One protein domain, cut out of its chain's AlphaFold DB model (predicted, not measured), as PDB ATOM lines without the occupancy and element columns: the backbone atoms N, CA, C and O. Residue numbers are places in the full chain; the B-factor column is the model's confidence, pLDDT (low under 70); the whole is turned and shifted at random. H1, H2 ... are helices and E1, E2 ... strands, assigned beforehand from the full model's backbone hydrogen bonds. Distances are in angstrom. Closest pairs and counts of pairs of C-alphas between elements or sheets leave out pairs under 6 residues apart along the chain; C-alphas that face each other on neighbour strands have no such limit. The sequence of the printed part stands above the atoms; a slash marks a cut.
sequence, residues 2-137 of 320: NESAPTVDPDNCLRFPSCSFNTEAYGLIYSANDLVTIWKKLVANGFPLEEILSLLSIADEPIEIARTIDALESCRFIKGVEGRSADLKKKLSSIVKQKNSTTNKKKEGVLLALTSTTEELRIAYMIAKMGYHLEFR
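This is residues 2 to 137 of the 320 residues of an uncharacterized protein of Nitrososphaeraceae archaeon (UniProt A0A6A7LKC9). A long helical hairpin, H4 and the still longer H5, makes one side of the domain; H3 packs along H5, H1 crosses H3 on the side away from the hairpin, and the short H2 packs on the beginning of H5. Residues 2 to 31, with no named element, wind over the side of the domain away from H4 and H5, and after H5 the chain folds back in the short strand E1 toward the beginning of H4. The printed part has 136 residues, with five named helices and one named strand in the order H1, H2, H3, H4, H5, E1, and is mostly helix. The whole is compact, with a radius of gyration of the C-alphas of 14.7 A and spans of 42 by 40 by 23 A.

The printed part begins at Asn 2, and within residues 2 to 31 there are two short antiparallel pairings, residues 7 to 8 with 14 to 15 and 14 to 15 with 20 to 21. H1, residues 32 to 44, begins at C-alpha 32 at (60.236, 191.562, 39.159) and is 18.5 A long. H2 is residues 49 to 55, and H3 is residues 63 to 74, 16.3 A long. H4, residues 81 to 97, measures 24.3 A. H5, residues 103 to 129, measures 38.3 A and ends at C-alpha 129 at (57.211, 213.176, 35.471). E1, residues 134 to 136, pairs with no named strand and ends at C-alpha 136 at (45.886, 210.739, 26.328).

H5 is the hub and touches H2, H3 and H4. H4 and H5 form a helical hairpin at a shallow tilt of 8 degrees, opposite ways; H5 touches H4 with residues 106 to 117 alone, and the closest C-alphas, of Ile 95 and Lys 106, are 5.9 A apart. H3 touches H5 with 4.8 A between the C-alphas of Thr 68 and Thr 118, at a shallow tilt of 34 degrees, only just short of steep, the same way. H2 touches residues 103 to 110 of H5 at a steep tilt of 47 degrees, closest at the C-alphas of Leu 55 and Lys 107, 5.9 A. H1 touches H3 with residues 35 to 39 alone, about perpendicular at 84 degrees, closest at the C-alphas of Leu 35 and Asp 70, 6.9 A. H1 and H2 touch only at the corner, with the C-alphas of Val 43 and Leu 49 6.3 A apart. H1 is apart from H4 and H5. The closest C-alphas of E1 and H4, of Phe 136 and Val 81, are 6.4 A apart. In H1, H2, H3, H4 and H5 every O i to N i+4 pair is within hydrogen-bond range.

The C-alphas farthest apart, of Asn 100 and Gly 131, are 46.0 A apart. The printed part has no cut, and no link between named elements is long. The mean pLDDT of the printed part is 89.5, and residues 2 to 3 are under 70.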
ATOM      1  N   ASN A   2      51.130 174.328  28.821       42.97
ATOM      2  CA  ASN A   2      50.850 175.754  29.026       42.97
ATOM      3  C   ASN A   2      52.171 176.402  29.433       42.97
ATOM      4  O   ASN A   2      52.714 176.044  30.478       42.97
ATOM      5  N   GLU A   3      52.717 177.277  28.593       55.66
ATOM      6  CA  GLU A   3      53.852 178.092  29.004       55.66
ATOM      7  C   GLU A   3      53.406 178.955  30.182       55.66
ATOM      8  O   GLU A   3      52.388 179.645  30.137       55.66
ATOM      9  N   SER A   4      54.115 178.783  31.292       71.25
ATOM     10  CA  SER A   4      53.748 179.320  32.591       71.25
ATOM     11  C   SER A   4      53.862 180.841  32.620       71.25
ATOM     12  O   SER A   4      54.762 181.412  32.004       71.25
ATOM     13  N   ALA A   5      52.998 181.474  33.418       81.62
ATOM     14  CA  ALA A   5      53.159 182.859  33.850       81.62
ATOM     15  C   ALA A   5      54.610 183.142  34.295       81.62
ATOM     16  O   ALA A   5      55.261 182.240  34.840       81.62
ATOM     17  N   PRO A   6      55.117 184.373  34.102       91.19
ATOM     18  CA  PRO A   6      56.445 184.726  34.567       91.19
ATOM     19  C   PRO A   6      56.562 184.532  36.080       91.19
ATOM     20  O   PRO A   6      55.595 184.678  36.836       91.19
ATOM     21  N   THR A   7      57.772 184.200  36.513       93.19
ATOM     22  CA  THR A   7      58.134 183.994  37.919       93.19
ATOM     23  C   THR A   7      59.309 184.888  38.287       93.19
ATOM     24  O   THR A   7      59.859 185.580  37.432       93.19
ATOM     25  N   VAL A   8      59.675 184.897  39.565       93.94
ATOM     26  CA  VAL A   8      60.871 185.583  40.053       93.94
ATOM     27  C   VAL A   8      61.870 184.516  40.473       93.94
ATOM     28  O   VAL A   8      61.492 183.556  41.151       93.94
ATOM     29  N   ASP A   9      63.110 184.637  40.013       87.94
ATOM     30  CA  ASP A   9      64.189 183.739  40.421       87.94
ATOM     31  C   ASP A   9      64.876 184.225  41.720       87.94
ATOM     32  O   ASP A   9      64.548 185.300  42.230       87.94
ATOM     33  N   PRO A  10      65.782 183.427  42.322       84.38
ATOM     34  CA  PRO A  10      66.427 183.784  43.590       84.38
ATOM     35  C   PRO A  10      67.246 185.081  43.552       84.38
ATOM     36  O   PRO A  10      67.429 185.699  44.598       84.38
ATOM     37  N   ASP A  11      67.694 185.510  42.369       85.31
ATOM     38  CA  ASP A  11      68.477 186.733  42.168       85.31
ATOM     39  C   ASP A  11      67.574 187.956  41.914       85.31
ATOM     40  O   ASP A  11      68.026 188.994  41.429       85.31
ATOM     41  N   ASN A  12      66.278 187.840  42.236       85.50
ATOM     42  CA  ASN A  12      65.236 188.834  41.974       85.50
ATOM     43  C   ASN A  12      65.095 189.214  40.490       85.50
ATOM     44  O   ASN A  12      64.587 190.292  40.169       85.50
ATOM     45  N   CYS A  13      65.506 188.338  39.570       91.50
ATOM     46  CA  CYS A  13      65.314 188.546  38.143       91.50
ATOM     47  C   CYS A  13      63.932 188.047  37.703       91.50
ATOM     48  O   CYS A  13      63.364 187.099  38.258       91.50
ATOM     49  N   LEU A  14      63.369 188.711  36.692       92.81
ATOM     50  CA  LEU A  14      62.117 188.295  36.077       92.81
ATOM     51  C   LEU A  14      62.401 187.134  35.125       92.81
ATOM     52  O   LEU A  14      63.171 187.270  34.172       92.81
ATOM     53  N   ARG A  15      61.745 186.000  35.366       92.44
ATOM     54  CA  ARG A  15      61.969 184.760  34.631       92.44
ATOM     55  C   ARG A  15      60.766 184.379  33.780       92.44
ATOM     56  O   ARG A  15      59.683 184.093  34.296       92.44
ATOM     57  N   PHE A  16      61.006 184.292  32.479       90.12
ATOM     58  CA  PHE A  16      60.150 183.657  31.483       90.12
ATOM     59  C   PHE A  16      60.668 182.244  31.147       90.12
ATOM     60  O   PHE A  16      61.789 181.888  31.519       90.12
ATOM     61  N   PRO A  17      59.888 181.404  30.438       85.25
ATOM     62  CA  PRO A  17      60.355 180.077  30.026       85.25
ATOM     63  C   PRO A  17      61.622 180.104  29.157       85.25
ATOM     64  O   PRO A  17      62.470 179.225  29.296       85.25
ATOM     65  N   SER A  18      61.760 181.113  28.290       83.00
ATOM     66  CA  SER A  18      62.862 181.238  27.326       83.00
ATOM     67  C   SER A  18      63.996 182.175  27.761       83.00
ATOM     68  O   SER A  18      65.052 182.153  27.132       83.00
ATOM     69  N   CYS A  19      63.821 182.989  28.811       87.62
ATOM     70  CA  CYS A  19      64.847 183.919  29.295       87.62
ATOM     71  C   CYS A  19      64.659 184.308  30.775       87.62
ATOM     72  O   CYS A  19      63.562 184.209  31.324       87.62
ATOM     73  N   SER A  20      65.729 184.782  31.418       90.12
ATOM     74  CA  SER A  20      65.678 185.505  32.699       90.12
ATOM     75  C   SER A  20      66.453 186.808  32.557       90.12
ATOM     76  O   SER A  20      67.475 186.836  31.868       90.12
ATOM     77  N   PHE A  21      65.971 187.882  33.176       89.00
ATOM     78  CA  PHE A  21      66.668 189.162  33.158       89.00
ATOM     79  C   PHE A  21      66.397 190.010  34.400       89.00
ATOM     80  O   PHE A  21      65.327 189.965  35.010       89.00
ATOM     81  N   ASN A  22      67.383 190.833  34.744       88.38
ATOM     82  CA  ASN A  22      67.283 191.801  35.824       88.38
ATOM     83  C   ASN A  22      66.463 193.026  35.371       88.38
ATOM     84  O   ASN A  22      66.756 193.624  34.337       88.38
ATOM     85  N   THR A  23      65.441 193.411  36.136       86.94
ATOM     86  CA  THR A  23      64.525 194.501  35.758       86.94
ATOM     87  C   THR A  23      65.204 195.874  35.744       86.94
ATOM     88  O   THR A  23      64.915 196.685  34.866       86.94
ATOM     89  N   GLU A  24      66.148 196.122  36.656       81.75
ATOM     90  CA  GLU A  24      66.898 197.384  36.744       81.75
ATOM     91  C   GLU A  24      67.861 197.547  35.564       81.75
ATOM     92  O   GLU A  24      67.922 198.611  34.952       81.75
ATOM     93  N   ALA A  25      68.548 196.469  35.171       78.19
ATOM     94  CA  ALA A  25      69.439 196.459  34.009       78.19
ATOM     95  C   ALA A  25      68.706 196.807  32.700       78.19
ATOM     96  O   ALA A  25      69.309 197.341  31.768       78.19
ATOM     97  N   TYR A  26      67.399 196.538  32.643       77.38
ATOM     98  CA  TYR A  26      66.520 196.882  31.523       77.38
ATOM     99  C   TYR A  26      65.772 198.213  31.713       77.38
ATOM    100  O   TYR A  26      64.942 198.575  30.875       77.38
ATOM    101  N   GLY A  27      66.069 198.957  32.784       77.56
ATOM    102  CA  GLY A  27      65.472 200.260  33.066       77.56
ATOM    103  C   GLY A  27      63.957 200.196  33.258       77.56
ATOM    104  O   GLY A  27      63.246 201.079  32.769       77.56
ATOM    105  N   LEU A  28      63.460 199.124  33.885       87.62
ATOM    106  CA  LEU A  28      62.063 199.007  34.301       87.62
ATOM    107  C   LEU A  28      61.860 199.710  35.647       87.62
ATOM    108  O   LEU A  28      62.746 199.696  36.500       87.62
ATOM    109  N   ILE A  29      60.692 200.324  35.827       88.19
ATOM    110  CA  ILE A  29      60.341 201.068  37.044       88.19
ATOM    111  C   ILE A  29      59.902 200.110  38.153       88.19
ATOM    112  O   ILE A  29      60.228 200.317  39.322       88.19
ATOM    113  N   TYR A  30      59.153 199.073  37.790       91.44
ATOM    114  CA  TYR A  30      58.624 198.084  38.717       91.44
ATOM    115  C   TYR A  30      59.574 196.896  38.891       91.44
ATOM    116  O   TYR A  30      60.222 196.436  37.947       91.44
ATOM    117  N   SER A  31      59.619 196.363  40.116       92.75
ATOM    118  CA  SER A  31      60.421 195.182  40.441       92.75
ATOM    119  C   SER A  31      59.880 193.917  39.761       92.75
ATOM    120  O   SER A  31      58.717 193.857  39.354       92.75
ATOM    121  N   ALA A  32      60.685 192.849  39.701       93.94
ATOM    122  CA  ALA A  32      60.236 191.562  39.159       93.94
ATOM    123  C   ALA A  32      58.963 191.036  39.862       93.94
ATOM    124  O   ALA A  32      58.038 190.561  39.201       93.94
ATOM    125  N   ASN A  33      58.871 191.183  41.190       94.00
ATOM    126  CA  ASN A  33      57.697 190.770  41.972       94.00
ATOM    127  C   ASN A  33      56.440 191.579  41.620       94.00
ATOM    128  O   ASN A  33      55.344 191.016  41.483       94.00
ATOM    129  N   ASP A  34      56.597 192.889  41.444       95.19
ATOM    130  CA  ASP A  34      55.507 193.772  41.035       95.19
ATOM    131  C   ASP A  34      55.021 193.408  39.633       95.19
ATOM    132  O   ASP A  34      53.822 193.219  39.428       95.19
ATOM    133  N   LEU A  35      55.940 193.204  38.686       95.62
ATOM    134  CA  LEU A  35      55.609 192.836  37.308       95.62
ATOM    135  C   LEU A  35      54.871 191.494  37.222       95.62
ATOM    136  O   LEU A  35      53.884 191.396  36.493       95.62
ATOM    137  N   VAL A  36      55.260 190.482  38.008       95.44
ATOM    138  CA  VAL A  36      54.510 189.211  38.102       95.44
ATOM    139  C   VAL A  36      53.107 189.435  38.674       95.44
ATOM    140  O   VAL A  36      52.129 188.834  38.217       95.44
ATOM    141  N   THR A  37      52.972 190.314  39.666       95.62
ATOM    142  CA  THR A  37      51.672 190.652  40.260       95.62
ATOM    143  C   THR A  37      50.770 191.378  39.261       95.62
ATOM    144  O   THR A  37      49.586 191.049  39.139       95.62
ATOM    145  N   ILE A  38      51.314 192.339  38.515       95.88
ATOM    146  CA  ILE A  38      50.589 193.095  37.490       95.88
ATOM    147  C   ILE A  38      50.211 192.177  36.324       95.88
ATOM    148  O   ILE A  38      49.060 192.201  35.890       95.88
ATOM    149  N   TRP A  39      51.115 191.295  35.881       95.62
ATOM    150  CA  TRP A  39      50.823 190.268  34.875       95.62
ATOM    151  C   TRP A  39      49.568 189.474  35.239       95.62
ATOM    152  O   TRP A  39      48.626 189.399  34.451       95.62
ATOM    153  N   LYS A  40      49.520 188.919  36.459       94.81
ATOM    154  CA  LYS A  40      48.377 188.125  36.937       94.81
ATOM    155  C   LYS A  40      47.076 188.928  36.905       94.81
ATOM    156  O   LYS A  40      46.049 188.409  36.473       94.81
ATOM    157  N   LYS A  41      47.118 190.202  37.311       94.94
ATOM    158  CA  LYS A  41      45.959 191.107  37.241       94.94
ATOM    159  C   LYS A  41      45.506 191.342  35.797       94.94
ATOM    160  O   LYS A  41      44.308 191.323  35.526       94.94
ATOM    161  N   LEU A  42      46.435 191.549  34.864       94.94
ATOM    162  CA  LEU A  42      46.115 191.768  33.452       94.94
ATOM    163  C   LEU A  42      45.503 190.519  32.805       94.94
ATOM    164  O   LEU A  42      44.488 190.644  32.115       94.94
ATOM    165  N   VAL A  43      46.049 189.328  33.078       95.00
ATOM    166  CA  VAL A  43      45.471 188.046  32.629       95.00
ATOM    167  C   VAL A  43      44.065 187.854  33.195       95.00
ATOM    168  O   VAL A  43      43.138 187.577  32.436       95.00
ATOM    169  N   ALA A  44      43.861 188.093  34.496       94.12
ATOM    170  CA  ALA A  44      42.534 188.025  35.116       94.12
ATOM    171  C   ALA A  44      41.534 189.009  34.479       94.12
ATOM    172  O   ALA A  44      40.351 188.709  34.344       94.12
ATOM    173  N   ASN A  45      42.023 190.161  34.009       93.06
ATOM    174  CA  ASN A  45      41.245 191.141  33.253       93.06
ATOM    175  C   ASN A  45      41.129 190.813  31.754       93.06
ATOM    176  O   ASN A  45      40.648 191.644  30.983       93.06
ATOM    177  N   GLY A  46      41.541 189.625  31.309       93.81
ATOM    178  CA  GLY A  46      41.373 189.119  29.947       93.81
ATOM    179  C   GLY A  46      42.387 189.635  28.925       93.81
ATOM    180  O   GLY A  46      42.084 189.623  27.729       93.81
ATOM    181  N   PHE A  47      43.547 190.145  29.347       95.75
ATOM    182  CA  PHE A  47      44.662 190.336  28.415       95.75
ATOM    183  C   PHE A  47      45.197 188.971  27.949       95.75
ATOM    184  O   PHE A  47      45.414 188.105  28.793       95.75
ATOM    185  N   PRO A  48      45.474 188.785  26.644       95.06
ATOM    186  CA  PRO A  48      45.911 187.499  26.094       95.06
ATOM    187  C   PRO A  48      47.427 187.285  26.272       95.06
ATOM    188  O   PRO A  48      48.143 187.027  25.306       95.06
ATOM    189  N   LEU A  49      47.956 187.526  27.477       93.94
ATOM    190  CA  LEU A  49      49.405 187.520  27.715       93.94
ATOM    191  C   LEU A  49      50.001 186.113  27.626       93.94
ATOM    192  O   LEU A  49      51.134 185.964  27.182       93.94
ATOM    193  N   GLU A  50      49.239 185.090  28.008       92.12
ATOM    194  CA  GLU A  50      49.674 183.693  27.940       92.12
ATOM    195  C   GLU A  50      49.801 183.235  26.482       92.12
ATOM    196  O   GLU A  50      50.826 182.684  26.087       92.12
ATOM    197  N   GLU A  51      48.815 183.557  25.639       91.88
ATOM    198  CA  GLU A  51      48.869 183.247  24.209       91.88
ATOM    199  C   GLU A  51      49.955 184.046  23.487       91.88
ATOM    200  O   GLU A  51      50.565 183.542  22.545       91.88
ATOM    201  N   ILE A  52      50.204 185.288  23.914       92.12
ATOM    202  CA  ILE A  52      51.322 186.091  23.410       92.12
ATOM    203  C   ILE A  52      52.655 185.464  23.795       92.12
ATOM    204  O   ILE A  52      53.522 185.353  22.933       92.12
ATOM    205  N   LEU A  53      52.826 185.042  25.049       90.94
ATOM    206  CA  LEU A  53      54.070 184.433  25.510       90.94
ATOM    207  C   LEU A  53      54.414 183.197  24.673       90.94
ATOM    208  O   LEU A  53      55.523 183.110  24.158       90.94
ATOM    209  N   SER A  54      53.420 182.346  24.400       88.62
ATOM    210  CA  SER A  54      53.578 181.183  23.515       88.62
ATOM    211  C   SER A  54      53.953 181.524  22.068       88.62
ATOM    212  O   SER A  54      54.483 180.675  21.353       88.62
ATOM    213  N   LEU A  55      53.680 182.749  21.603       88.50
ATOM    214  CA  LEU A  55      54.137 183.232  20.294       88.50
ATOM    215  C   LEU A  55      55.565 183.798  20.334       88.50
ATOM    216  O   LEU A  55      56.230 183.805  19.298       88.50
ATOM    217  N   LEU A  56      56.018 184.283  21.492       85.62
ATOM    218  CA  LEU A  56      57.303 184.957  21.707       85.62
ATOM    219  C   LEU A  56      58.329 184.017  22.365       85.62
ATOM    220  O   LEU A  56      58.952 184.349  23.369       85.62
ATOM    221  N   SER A  57      58.501 182.818  21.807       70.69
ATOM    222  CA  SER A  57      59.352 181.764  22.379       70.69
ATOM    223  C   SER A  57      60.837 181.853  21.998       70.69
ATOM    224  O   SER A  57      61.631 181.012  22.424       70.69
ATOM    225  N   ILE A  58      61.247 182.863  21.218       75.56
ATOM    226  CA  ILE A  58      62.667 183.127  20.936       75.56
ATOM    227  C   ILE A  58      63.280 183.914  22.102       75.56
ATOM    228  O   ILE A  58      62.585 184.661  22.792       75.56
ATOM    229  N   ALA A  59      64.584 183.727  22.323       71.31
ATOM    230  CA  ALA A  59      65.358 184.453  23.325       71.31
ATOM    231  C   ALA A  59      65.070 185.968  23.284       71.31
ATOM    232  O   ALA A  59      65.002 186.569  22.212       71.31
ATOM    233  N   ASP A  60      64.876 186.548  24.470       75.25
ATOM    234  CA  ASP A  60      64.669 187.977  24.759       75.25
ATOM    235  C   ASP A  60      63.371 188.632  24.256       75.25
ATOM    236  O   ASP A  60      63.032 189.731  24.687       75.25
ATOM    237  N   GLU A  61      62.568 187.973  23.423       83.06
ATOM    238  CA  GLU A  61      61.279 188.526  22.978       83.06
ATOM    239  C   GLU A  61      60.252 188.741  24.105       83.06
ATOM    240  O   GLU A  61      59.557 189.763  24.076       83.06
ATOM    241  N   PRO A  62      60.156 187.869  25.133       86.94
ATOM    242  CA  PRO A  62      59.253 188.098  26.263       86.94
ATOM    243  C   PRO A  62      59.530 189.388  27.045       86.94
ATOM    244  O   PRO A  62      58.636 189.896  27.727       86.94
ATOM    245  N   ILE A  63      60.736 189.955  26.924       88.69
ATOM    246  CA  ILE A  63      61.115 191.218  27.569       88.69
ATOM    247  C   ILE A  63      60.195 192.356  27.112       88.69
ATOM    248  O   ILE A  63      59.809 193.201  27.920       88.69
ATOM    249  N   GLU A  64      59.753 192.352  25.852       88.88
ATOM    250  CA  GLU A  64      58.831 193.370  25.334       88.88
ATOM    251  C   GLU A  64      57.461 193.325  26.031       88.88
ATOM    252  O   GLU A  64      56.819 194.366  26.196       88.88
ATOM    253  N   ILE A  65      57.027 192.156  26.523       93.00
ATOM    254  CA  ILE A  65      55.808 192.063  27.335       93.00
ATOM    255  C   ILE A  65      56.021 192.771  28.674       93.00
ATOM    256  O   ILE A  65      55.200 193.599  29.066       93.00
ATOM    257  N   ALA A  66      57.134 192.485  29.355       92.81
ATOM    258  CA  ALA A  66      57.458 193.105  30.638       92.81
ATOM    259  C   ALA A  66      57.578 194.631  30.520       92.81
ATOM    260  O   ALA A  66      56.971 195.349  31.311       92.81
ATOM    261  N   ARG A  67      58.266 195.128  29.482       91.38
ATOM    262  CA  ARG A  67      58.375 196.568  29.185       91.38
ATOM    263  C   ARG A  67      57.012 197.217  28.949       91.38
ATOM    264  O   ARG A  67      56.764 198.319  29.432       91.38
ATOM    265  N   THR A  68      56.112 196.527  28.246       94.19
ATOM    266  CA  THR A  68      54.752 197.029  28.001       94.19
ATOM    267  C   THR A  68      53.941 197.105  29.296       94.19
ATOM    268  O   THR A  68      53.241 198.089  29.527       94.19
ATOM    269  N   ILE A  69      54.031 196.078  30.147       95.44
ATOM    270  CA  ILE A  69      53.346 196.034  31.448       95.44
ATOM    271  C   ILE A  69      53.853 197.150  32.360       95.44
ATOM    272  O   ILE A  69      53.045 197.882  32.930       95.44
ATOM    273  N   ASP A  70      55.173 197.303  32.451       94.31
ATOM    274  CA  ASP A  70      55.833 198.358  33.218       94.31
ATOM    275  C   ASP A  70      55.345 199.748  32.785       94.31
ATOM    276  O   ASP A  70      54.920 200.551  33.616       94.31
ATOM    277  N   ALA A  71      55.305 200.007  31.473       93.31
ATOM    278  CA  ALA A  71      54.857 201.284  30.925       93.31
ATOM    279  C   ALA A  71      53.359 201.552  31.171       93.31
ATOM    280  O   ALA A  71      52.981 202.680  31.501       93.31
ATOM    281  N   LEU A  72      52.502 200.529  31.049       95.31
ATOM    282  CA  LEU A  72      51.070 200.635  31.352       95.31
ATOM    283  C   LEU A  72      50.831 200.990  32.818       95.31
ATOM    284  O   LEU A  72      50.069 201.915  33.102       95.31
ATOM    285  N   GLU A  73      51.478 200.272  33.738       95.94
ATOM    286  CA  GLU A  73      51.308 200.515  35.169       95.94
ATOM    287  C   GLU A  73      51.885 201.884  35.560       95.94
ATOM    288  O   GLU A  73      51.272 202.629  36.326       95.94
ATOM    289  N   SER A  74      53.017 202.269  34.968       93.44
ATOM    290  CA  SER A  74      53.661 203.562  35.219       93.44
ATOM    291  C   SER A  74      52.798 204.741  34.780       93.44
ATOM    292  O   SER A  74      52.844 205.794  35.403       93.44
ATOM    293  N   CYS A  75      51.968 204.575  33.750       95.56
ATOM    294  CA  CYS A  75      51.110 205.638  33.230       95.56
ATOM    295  C   CYS A  75      49.731 205.720  33.896       95.56
ATOM    296  O   CYS A  75      48.929 206.555  33.485       95.56
ATOM    297  N   ARG A  76      49.415 204.897  34.907       94.50
ATOM    298  CA  ARG A  76      48.051 204.819  35.475       94.50
ATOM    299  C   ARG A  76      47.505 206.127  36.041       94.50
ATOM    300  O   ARG A  76      46.295 206.284  36.137       94.50
ATOM    301  N   PHE A  77      48.380 207.052  36.417       93.88
ATOM    302  CA  PHE A  77      47.990 208.365  36.929       93.88
ATOM    303  C   PHE A  77      47.673 209.386  35.819       93.88
ATOM    304  O   PHE A  77      47.181 210.475  36.113       93.88
ATOM    305  N   ILE A  78      47.961 209.064  34.554       95.00
ATOM    306  CA  ILE A  78      47.722 209.933  33.400       95.00
ATOM    307  C   ILE A  78      46.314 209.665  32.868       95.00
ATOM    308  O   ILE A  78      45.954 208.539  32.519       95.00
ATOM    309  N   LYS A  79      45.505 210.718  32.759       93.44
ATOM    310  CA  LYS A  79      44.121 210.613  32.287       93.44
ATOM    311  C   LYS A  79      44.053 210.024  30.873       93.44
ATOM    312  O   LYS A  79      44.783 210.446  29.975       93.44
ATOM    313  N   GLY A  80      43.135 209.076  30.673       90.56
ATOM    314  CA  GLY A  80      42.894 208.414  29.385       90.56
ATOM    315  C   GLY A  80      43.720 207.142  29.155       90.56
ATOM    316  O   GLY A  80      43.515 206.457  28.149       90.56
ATOM    317  N   VAL A  81      44.606 206.777  30.089       93.44
ATOM    318  CA  VAL A  81      45.420 205.553  30.016       93.44
ATOM    319  C   VAL A  81      44.574 204.276  29.989       93.44
ATOM    320  O   VAL A  81      44.931 203.328  29.288       93.44
ATOM    321  N   GLU A  82      43.415 204.235  30.660       92.44
ATOM    322  CA  GLU A  82      42.529 203.065  30.608       92.44
ATOM    323  C   GLU A  82      42.038 202.794  29.181       92.44
ATOM    324  O   GLU A  82      41.948 201.636  28.767       92.44
ATOM    325  N   GLY A  83      41.785 203.853  28.404       91.56
ATOM    326  CA  GLY A  83      41.437 203.746  26.989       91.56
ATOM    327  C   GLY A  83      42.570 203.128  26.168       91.56
ATOM    328  O   GLY A  83      42.333 202.205  25.387       91.56
ATOM    329  N   ARG A  84      43.818 203.557  26.403       90.62
ATOM    330  CA  ARG A  84      45.010 202.999  25.734       90.62
ATOM    331  C   ARG A  84      45.236 201.530  26.094       90.62
ATOM    332  O   ARG A  84      45.496 200.712  25.210       90.62
ATOM    333  N   SER A  85      45.052 201.181  27.365       93.56
ATOM    334  CA  SER A  85      45.116 199.803  27.863       93.56
ATOM    335  C   SER A  85      44.056 198.908  27.201       93.56
ATOM    336  O   SER A  85      44.372 197.837  26.672       93.56
ATOM    337  N   ALA A  86      42.804 199.372  27.131       93.56
ATOM    338  CA  ALA A  86      41.710 198.647  26.487       93.56
ATOM    339  C   ALA A  86      41.929 198.459  24.972       93.56
ATOM    340  O   ALA A  86      41.682 197.373  24.436       93.56
ATOM    341  N   ASP A  87      42.434 199.484  24.286       92.31
ATOM    342  CA  ASP A  87      42.760 199.424  22.861       92.31
ATOM    343  C   ASP A  87      43.880 198.424  22.571       92.31
ATOM    344  O   ASP A  87      43.765 197.618  21.639       92.31
ATOM    345  N   LEU A  88      44.950 198.435  23.376       94.69
ATOM    346  CA  LEU A  88      46.028 197.456  23.260       94.69
ATOM    347  C   LEU A  88      45.489 196.038  23.465       94.69
ATOM    348  O   LEU A  88      45.720 195.174  22.618       94.69
ATOM    349  N   LYS A  89      44.709 195.806  24.528       96.62
ATOM    350  CA  LYS A  89      44.064 194.511  24.793       96.62
ATOM    351  C   LYS A  89      43.258 194.030  23.588       96.62
ATOM    352  O   LYS A  89      43.414 192.884  23.156       96.62
ATOM    353  N   LYS A  90      42.412 194.899  23.023       95.75
ATOM    354  CA  LYS A  90      41.583 194.589  21.850       95.75
ATOM    355  C   LYS A  90      42.441 194.248  20.632       95.75
ATOM    356  O   LYS A  90      42.168 193.252  19.960       95.75
ATOM    357  N   LYS A  91      43.481 195.042  20.360       95.06
ATOM    358  CA  LYS A  91      44.408 194.829  19.238       95.06
ATOM    359  C   LYS A  91      45.132 193.492  19.371       95.06
ATOM    360  O   LYS A  91      45.078 192.685  18.448       95.06
ATOM    361  N   LEU A  92      45.732 193.226  20.528       96.00
ATOM    362  CA  LEU A  92      46.439 191.978  20.808       96.00
ATOM    363  C   LEU A  92      45.514 190.767  20.685       96.00
ATOM    364  O   LEU A  92      45.829 189.837  19.948       96.00
ATOM    365  N   SER A  93      44.329 190.827  21.305       96.38
ATOM    366  CA  SER A  93      43.301 189.781  21.202       96.38
ATOM    367  C   SER A  93      42.898 189.499  19.756       96.38
ATOM    368  O   SER A  93      42.694 188.346  19.380       96.38
ATOM    369  N   SER A  94      42.785 190.541  18.931       95.94
ATOM    370  CA  SER A  94      42.492 190.381  17.510       95.94
ATOM    371  C   SER A  94      43.612 189.640  16.783       95.94
ATOM    372  O   SER A  94      43.317 188.768  15.969       95.94
ATOM    373  N   ILE A  95      44.879 189.958  17.063       95.00
ATOM    374  CA  ILE A  95      46.032 189.339  16.393       95.00
ATOM    375  C   ILE A  95      46.126 187.850  16.743       95.00
ATOM    376  O   ILE A  95      46.212 187.015  15.840       95.00
ATOM    377  N   VAL A  96      46.028 187.485  18.028       92.75
ATOM    378  CA  VAL A  96      46.107 186.069  18.439       92.75
ATOM    379  C   VAL A  96      44.960 185.234  17.848       92.75
ATOM    380  O   VAL A  96      45.191 184.120  17.365       92.75
ATOM    381  N   LYS A  97      43.744 185.800  17.762       92.62
ATOM    382  CA  LYS A  97      42.537 185.123  17.244       92.62
ATOM    383  C   LYS A  97      42.464 185.010  15.715       92.62
ATOM    384  O   LYS A  97      41.605 184.285  15.212       92.62
ATOM    385  N   GLN A  98      43.326 185.687  14.951       91.12
ATOM    386  CA  GLN A  98      43.300 185.617  13.483       91.12
ATOM    387  C   GLN A  98      43.624 184.201  12.982       91.12
ATOM    388  O   GLN A  98      44.758 183.743  13.079       91.12
ATOM    389  N   LYS A  99      42.644 183.494  12.412       84.06
ATOM    390  CA  LYS A  99      42.829 182.104  11.949       84.06
ATOM    391  C   LYS A  99      43.655 181.980  10.662       84.06
ATOM    392  O   LYS A  99      44.363 180.999  10.497       84.06
ATOM    393  N   ASN A 100      43.615 182.991   9.792       84.00
ATOM    394  CA  ASN A 100      44.217 182.936   8.449       84.00
ATOM    395  C   ASN A 100      45.649 183.506   8.381       84.00
ATOM    396  O   ASN A 100      46.170 183.734   7.293       84.00
ATOM    397  N   SER A 101      46.271 183.798   9.527       83.88
ATOM    398  CA  SER A 101      47.612 184.388   9.598       83.88
ATOM    399  C   SER A 101      48.634 183.348  10.047       83.88
ATOM    400  O   SER A 101      48.346 182.541  10.932       83.88
ATOM    401  N   THR A 102      49.830 183.372   9.457       87.94
ATOM    402  CA  THR A 102      50.938 182.501   9.875       87.94
ATOM    403  C   THR A 102      51.436 182.897  11.267       87.94
ATOM    404  O   THR A 102      51.305 184.054  11.671       87.94
ATOM    405  N   THR A 103      52.054 181.962  11.994       87.06
ATOM    406  CA  THR A 103      52.652 182.233  13.315       87.06
ATOM    407  C   THR A 103      53.618 183.418  13.266       87.06
ATOM    408  O   THR A 103      53.518 184.314  14.099       87.06
ATOM    409  N   ASN A 104      54.465 183.493  12.233       87.81
ATOM    410  CA  ASN A 104      55.409 184.601  12.053       87.81
ATOM    411  C   ASN A 104      54.699 185.950  11.883       87.81
ATOM    412  O   ASN A 104      55.042 186.905  12.568       87.81
ATOM    413  N   LYS A 105      53.652 186.022  11.050       88.38
ATOM    414  CA  LYS A 105      52.883 187.264  10.868       88.38
ATOM    415  C   LYS A 105      52.172 187.701  12.150       88.38
ATOM    416  O   LYS A 105      52.088 188.893  12.433       88.38
ATOM    417  N   LYS A 106      51.649 186.752  12.937       90.88
ATOM    418  CA  LYS A 106      51.061 187.060  14.251       90.88
ATOM    419  C   LYS A 106      52.107 187.622  15.201       90.88
ATOM    420  O   LYS A 106      51.863 188.652  15.818       90.88
ATOM    421  N   LYS A 107      53.260 186.963  15.282       89.44
ATOM    422  CA  LYS A 107      54.395 187.384  16.100       89.44
ATOM    423  C   LYS A 107      54.867 188.794  15.739       89.44
ATOM    424  O   LYS A 107      54.947 189.638  16.623       89.44
ATOM    425  N   GLU A 108      55.087 189.080  14.457       88.50
ATOM    426  CA  GLU A 108      55.441 190.426  13.977       88.50
ATOM    427  C   GLU A 108      54.389 191.465  14.385       88.50
ATOM    428  O   GLU A 108      54.725 192.533  14.895       88.50
ATOM    429  N   GLY A 109      53.102 191.141  14.219       89.88
ATOM    430  CA  GLY A 109      52.007 192.018  14.628       89.88
ATOM    431  C   GLY A 109      51.960 192.272  16.139       89.88
ATOM    432  O   GLY A 109      51.682 193.398  16.557       89.88
ATOM    433  N   VAL A 110      52.224 191.243  16.950       92.56
ATOM    434  CA  VAL A 110      52.300 191.338  18.415       92.56
ATOM    435  C   VAL A 110      53.467 192.227  18.827       92.56
ATOM    436  O   VAL A 110      53.232 193.208  19.527       92.56
ATOM    437  N   LEU A 111      54.685 191.944  18.352       90.06
ATOM    438  CA  LEU A 111      55.876 192.738  18.670       90.06
ATOM    439  C   LEU A 111      55.674 194.204  18.287       90.06
ATOM    440  O   LEU A 111      55.853 195.089  19.116       90.06
ATOM    441  N   LEU A 112      55.170 194.469  17.078       87.38
ATOM    442  CA  LEU A 112      54.862 195.829  16.646       87.38
ATOM    443  C   LEU A 112      53.846 196.516  17.572       87.38
ATOM    444  O   LEU A 112      53.985 197.700  17.875       87.38
ATOM    445  N   ALA A 113      52.802 195.808  18.011       90.62
ATOM    446  CA  ALA A 113      51.794 196.367  18.910       90.62
ATOM    447  C   ALA A 113      52.350 196.666  20.311       90.62
ATOM    448  O   ALA A 113      52.032 197.728  20.852       90.62
ATOM    449  N   LEU A 114      53.158 195.761  20.868       91.38
ATOM    450  CA  LEU A 114      53.798 195.913  22.174       91.38
ATOM    451  C   LEU A 114      54.804 197.064  22.162       91.38
ATOM    452  O   LEU A 114      54.664 197.998  22.949       91.38
ATOM    453  N   THR A 115      55.748 197.060  21.218       85.44
ATOM    454  CA  THR A 115      56.803 198.077  21.157       85.44
ATOM    455  C   THR A 115      56.230 199.469  20.891       85.44
ATOM    456  O   THR A 115      56.500 200.381  21.666       85.44
ATOM    457  N   SER A 116      55.343 199.629  19.896       84.06
ATOM    458  CA  SER A 116      54.742 200.949  19.616       84.06
ATOM    459  C   SER A 116      53.954 201.516  20.798       84.06
ATOM    460  O   SER A 116      53.987 202.720  21.037       84.06
ATOM    461  N   THR A 117      53.262 200.659  21.556       89.75
ATOM    462  CA  THR A 117      52.516 201.099  22.744       89.75
ATOM    463  C   THR A 117      53.460 201.413  23.901       89.75
ATOM    464  O   THR A 117      53.267 202.405  24.591       89.75
ATOM    465  N   THR A 118      54.505 200.608  24.093       89.06
ATOM    466  CA  THR A 118      55.532 200.847  25.114       89.06
ATOM    467  C   THR A 118      56.206 202.196  24.909       89.06
ATOM    468  O   THR A 118      56.335 202.961  25.856       89.06
ATOM    469  N   GLU A 119      56.613 202.514  23.682       85.62
ATOM    470  CA  GLU A 119      57.286 203.776  23.367       85.62
ATOM    471  C   GLU A 119      56.366 204.981  23.578       85.62
ATOM    472  O   GLU A 119      56.777 205.957  24.202       85.62
ATOM    473  N   GLU A 120      55.113 204.894  23.119       89.62
ATOM    474  CA  GLU A 120      54.079 205.911  23.356       89.62
ATOM    475  C   GLU A 120      53.916 206.191  24.863       89.62
ATOM    476  O   GLU A 120      53.983 207.339  25.304       89.62
ATOM    477  N   LEU A 121      53.754 205.135  25.665       91.56
ATOM    478  CA  LEU A 121      53.554 205.232  27.110       91.56
ATOM    479  C   LEU A 121      54.809 205.723  27.844       91.56
ATOM    480  O   LEU A 121      54.698 206.558  28.737       91.56
ATOM    481  N   ARG A 122      56.010 205.271  27.467       88.31
ATOM    482  CA  ARG A 122      57.267 205.753  28.069       88.31
ATOM    483  C   ARG A 122      57.451 207.249  27.838       88.31
ATOM    484  O   ARG A 122      57.764 207.968  28.783       88.31
ATOM    485  N   ILE A 123      57.182 207.735  26.624       89.00
ATOM    486  CA  ILE A 123      57.197 209.173  26.318       89.00
ATOM    487  C   ILE A 123      56.196 209.926  27.198       89.00
ATOM    488  O   ILE A 123      56.549 210.941  27.801       89.00
ATOM    489  N   ALA A 124      54.970 209.413  27.319       91.62
ATOM    490  CA  ALA A 124      53.945 210.021  28.158       91.62
ATOM    491  C   ALA A 124      54.374 210.098  29.631       91.62
ATOM    492  O   ALA A 124      54.269 211.154  30.257       91.62
ATOM    493  N   TYR A 125      54.910 209.000  30.167       91.38
ATOM    494  CA  TYR A 125      55.437 208.935  31.524       91.38
ATOM    495  C   TYR A 125      56.558 209.956  31.745       91.38
ATOM    496  O   TYR A 125      56.499 210.716  32.709       91.38
ATOM    497  N   MET A 126      57.537 210.032  30.836       89.00
ATOM    498  CA  MET A 126      58.638 210.998  30.922       89.00
ATOM    499  C   MET A 126      58.123 212.437  31.002       89.00
ATOM    500  O   MET A 126      58.510 213.179  31.903       89.00
ATOM    501  N   ILE A 127      57.205 212.816  30.109       90.81
ATOM    502  CA  ILE A 127      56.620 214.162  30.085       90.81
ATOM    503  C   ILE A 127      55.854 214.443  31.380       90.81
ATOM    504  O   ILE A 127      56.041 215.487  32.004       90.81
ATOM    505  N   ALA A 128      55.024 213.506  31.832       90.81
ATOM    506  CA  ALA A 128      54.236 213.700  33.039       90.81
ATOM    507  C   ALA A 128      55.123 213.829  34.296       90.81
ATOM    508  O   ALA A 128      54.864 214.666  35.161       90.81
ATOM    509  N   LYS A 129      56.228 213.074  34.376       90.19
ATOM    510  CA  LYS A 129      57.211 213.176  35.471       90.19
ATOM    511  C   LYS A 129      57.983 214.495  35.482       90.19
ATOM    512  O   LYS A 129      58.467 214.882  36.541       90.19
ATOM    513  N   MET A 130      58.053 215.208  34.357       89.56
ATOM    514  CA  MET A 130      58.615 216.565  34.285       89.56
ATOM    515  C   MET A 130      57.661 217.650  34.804       89.56
ATOM    516  O   MET A 130      58.030 218.824  34.825       89.56
ATOM    517  N   GLY A 131      56.453 217.271  35.236       89.56
ATOM    518  CA  GLY A 131      55.461 218.174  35.820       89.56
ATOM    519  C   GLY A 131      54.467 218.753  34.816       89.56
ATOM    520  O   GLY A 131      53.681 219.623  35.182       89.56
ATOM    521  N   TYR A 132      54.469 218.292  33.563       90.06
ATOM    522  CA  TYR A 132      53.471 218.733  32.596       90.06
ATOM    523  C   TYR A 132      52.136 218.009  32.793       90.06
ATOM    524  O   TYR A 132      52.081 216.788  32.950       90.06
ATOM    525  N   HIS A 133      51.041 218.763  32.701       90.06
ATOM    526  CA  HIS A 133      49.694 218.206  32.632       90.06
ATOM    527  C   HIS A 133      49.470 217.570  31.257       90.06
ATOM    528  O   HIS A 133      49.195 218.277  30.288       90.06
ATOM    529  N   LEU A 134      49.631 216.249  31.187       91.81
ATOM    530  CA  LEU A 134      49.461 215.441  29.983       91.81
ATOM    531  C   LEU A 134      48.166 214.626  30.066       91.81
ATOM    532  O   LEU A 134      47.866 214.040  31.107       91.81
ATOM    533  N   GLU A 135      47.432 214.525  28.961       92.56
ATOM    534  CA  GLU A 135      46.304 213.597  28.834       92.56
ATOM    535  C   GLU A 135      46.393 212.816  27.518       92.56
ATOM    536  O   GLU A 135      46.746 213.371  26.471       92.56
ATOM    537  N   PHE A 136      46.029 211.533  27.546       90.94
ATOM    538  CA  PHE A 136      45.886 210.739  26.328       90.94
ATOM    539  C   PHE A 136      44.609 211.131  25.583       90.94
ATOM    540  O   PHE A 136      43.525 211.203  26.168       90.94
ATOM    541  N   ARG A 137      44.704 211.303  24.262       88.12
ATOM    542  CA  ARG A 137      43.524 211.482  23.405       88.12
ATOM    543  C   ARG A 137      42.989 210.149  22.895       88.12
ATOM    544  O   ARG A 137      43.680 209.130  22.881       88.12
TER     545      ARG A 137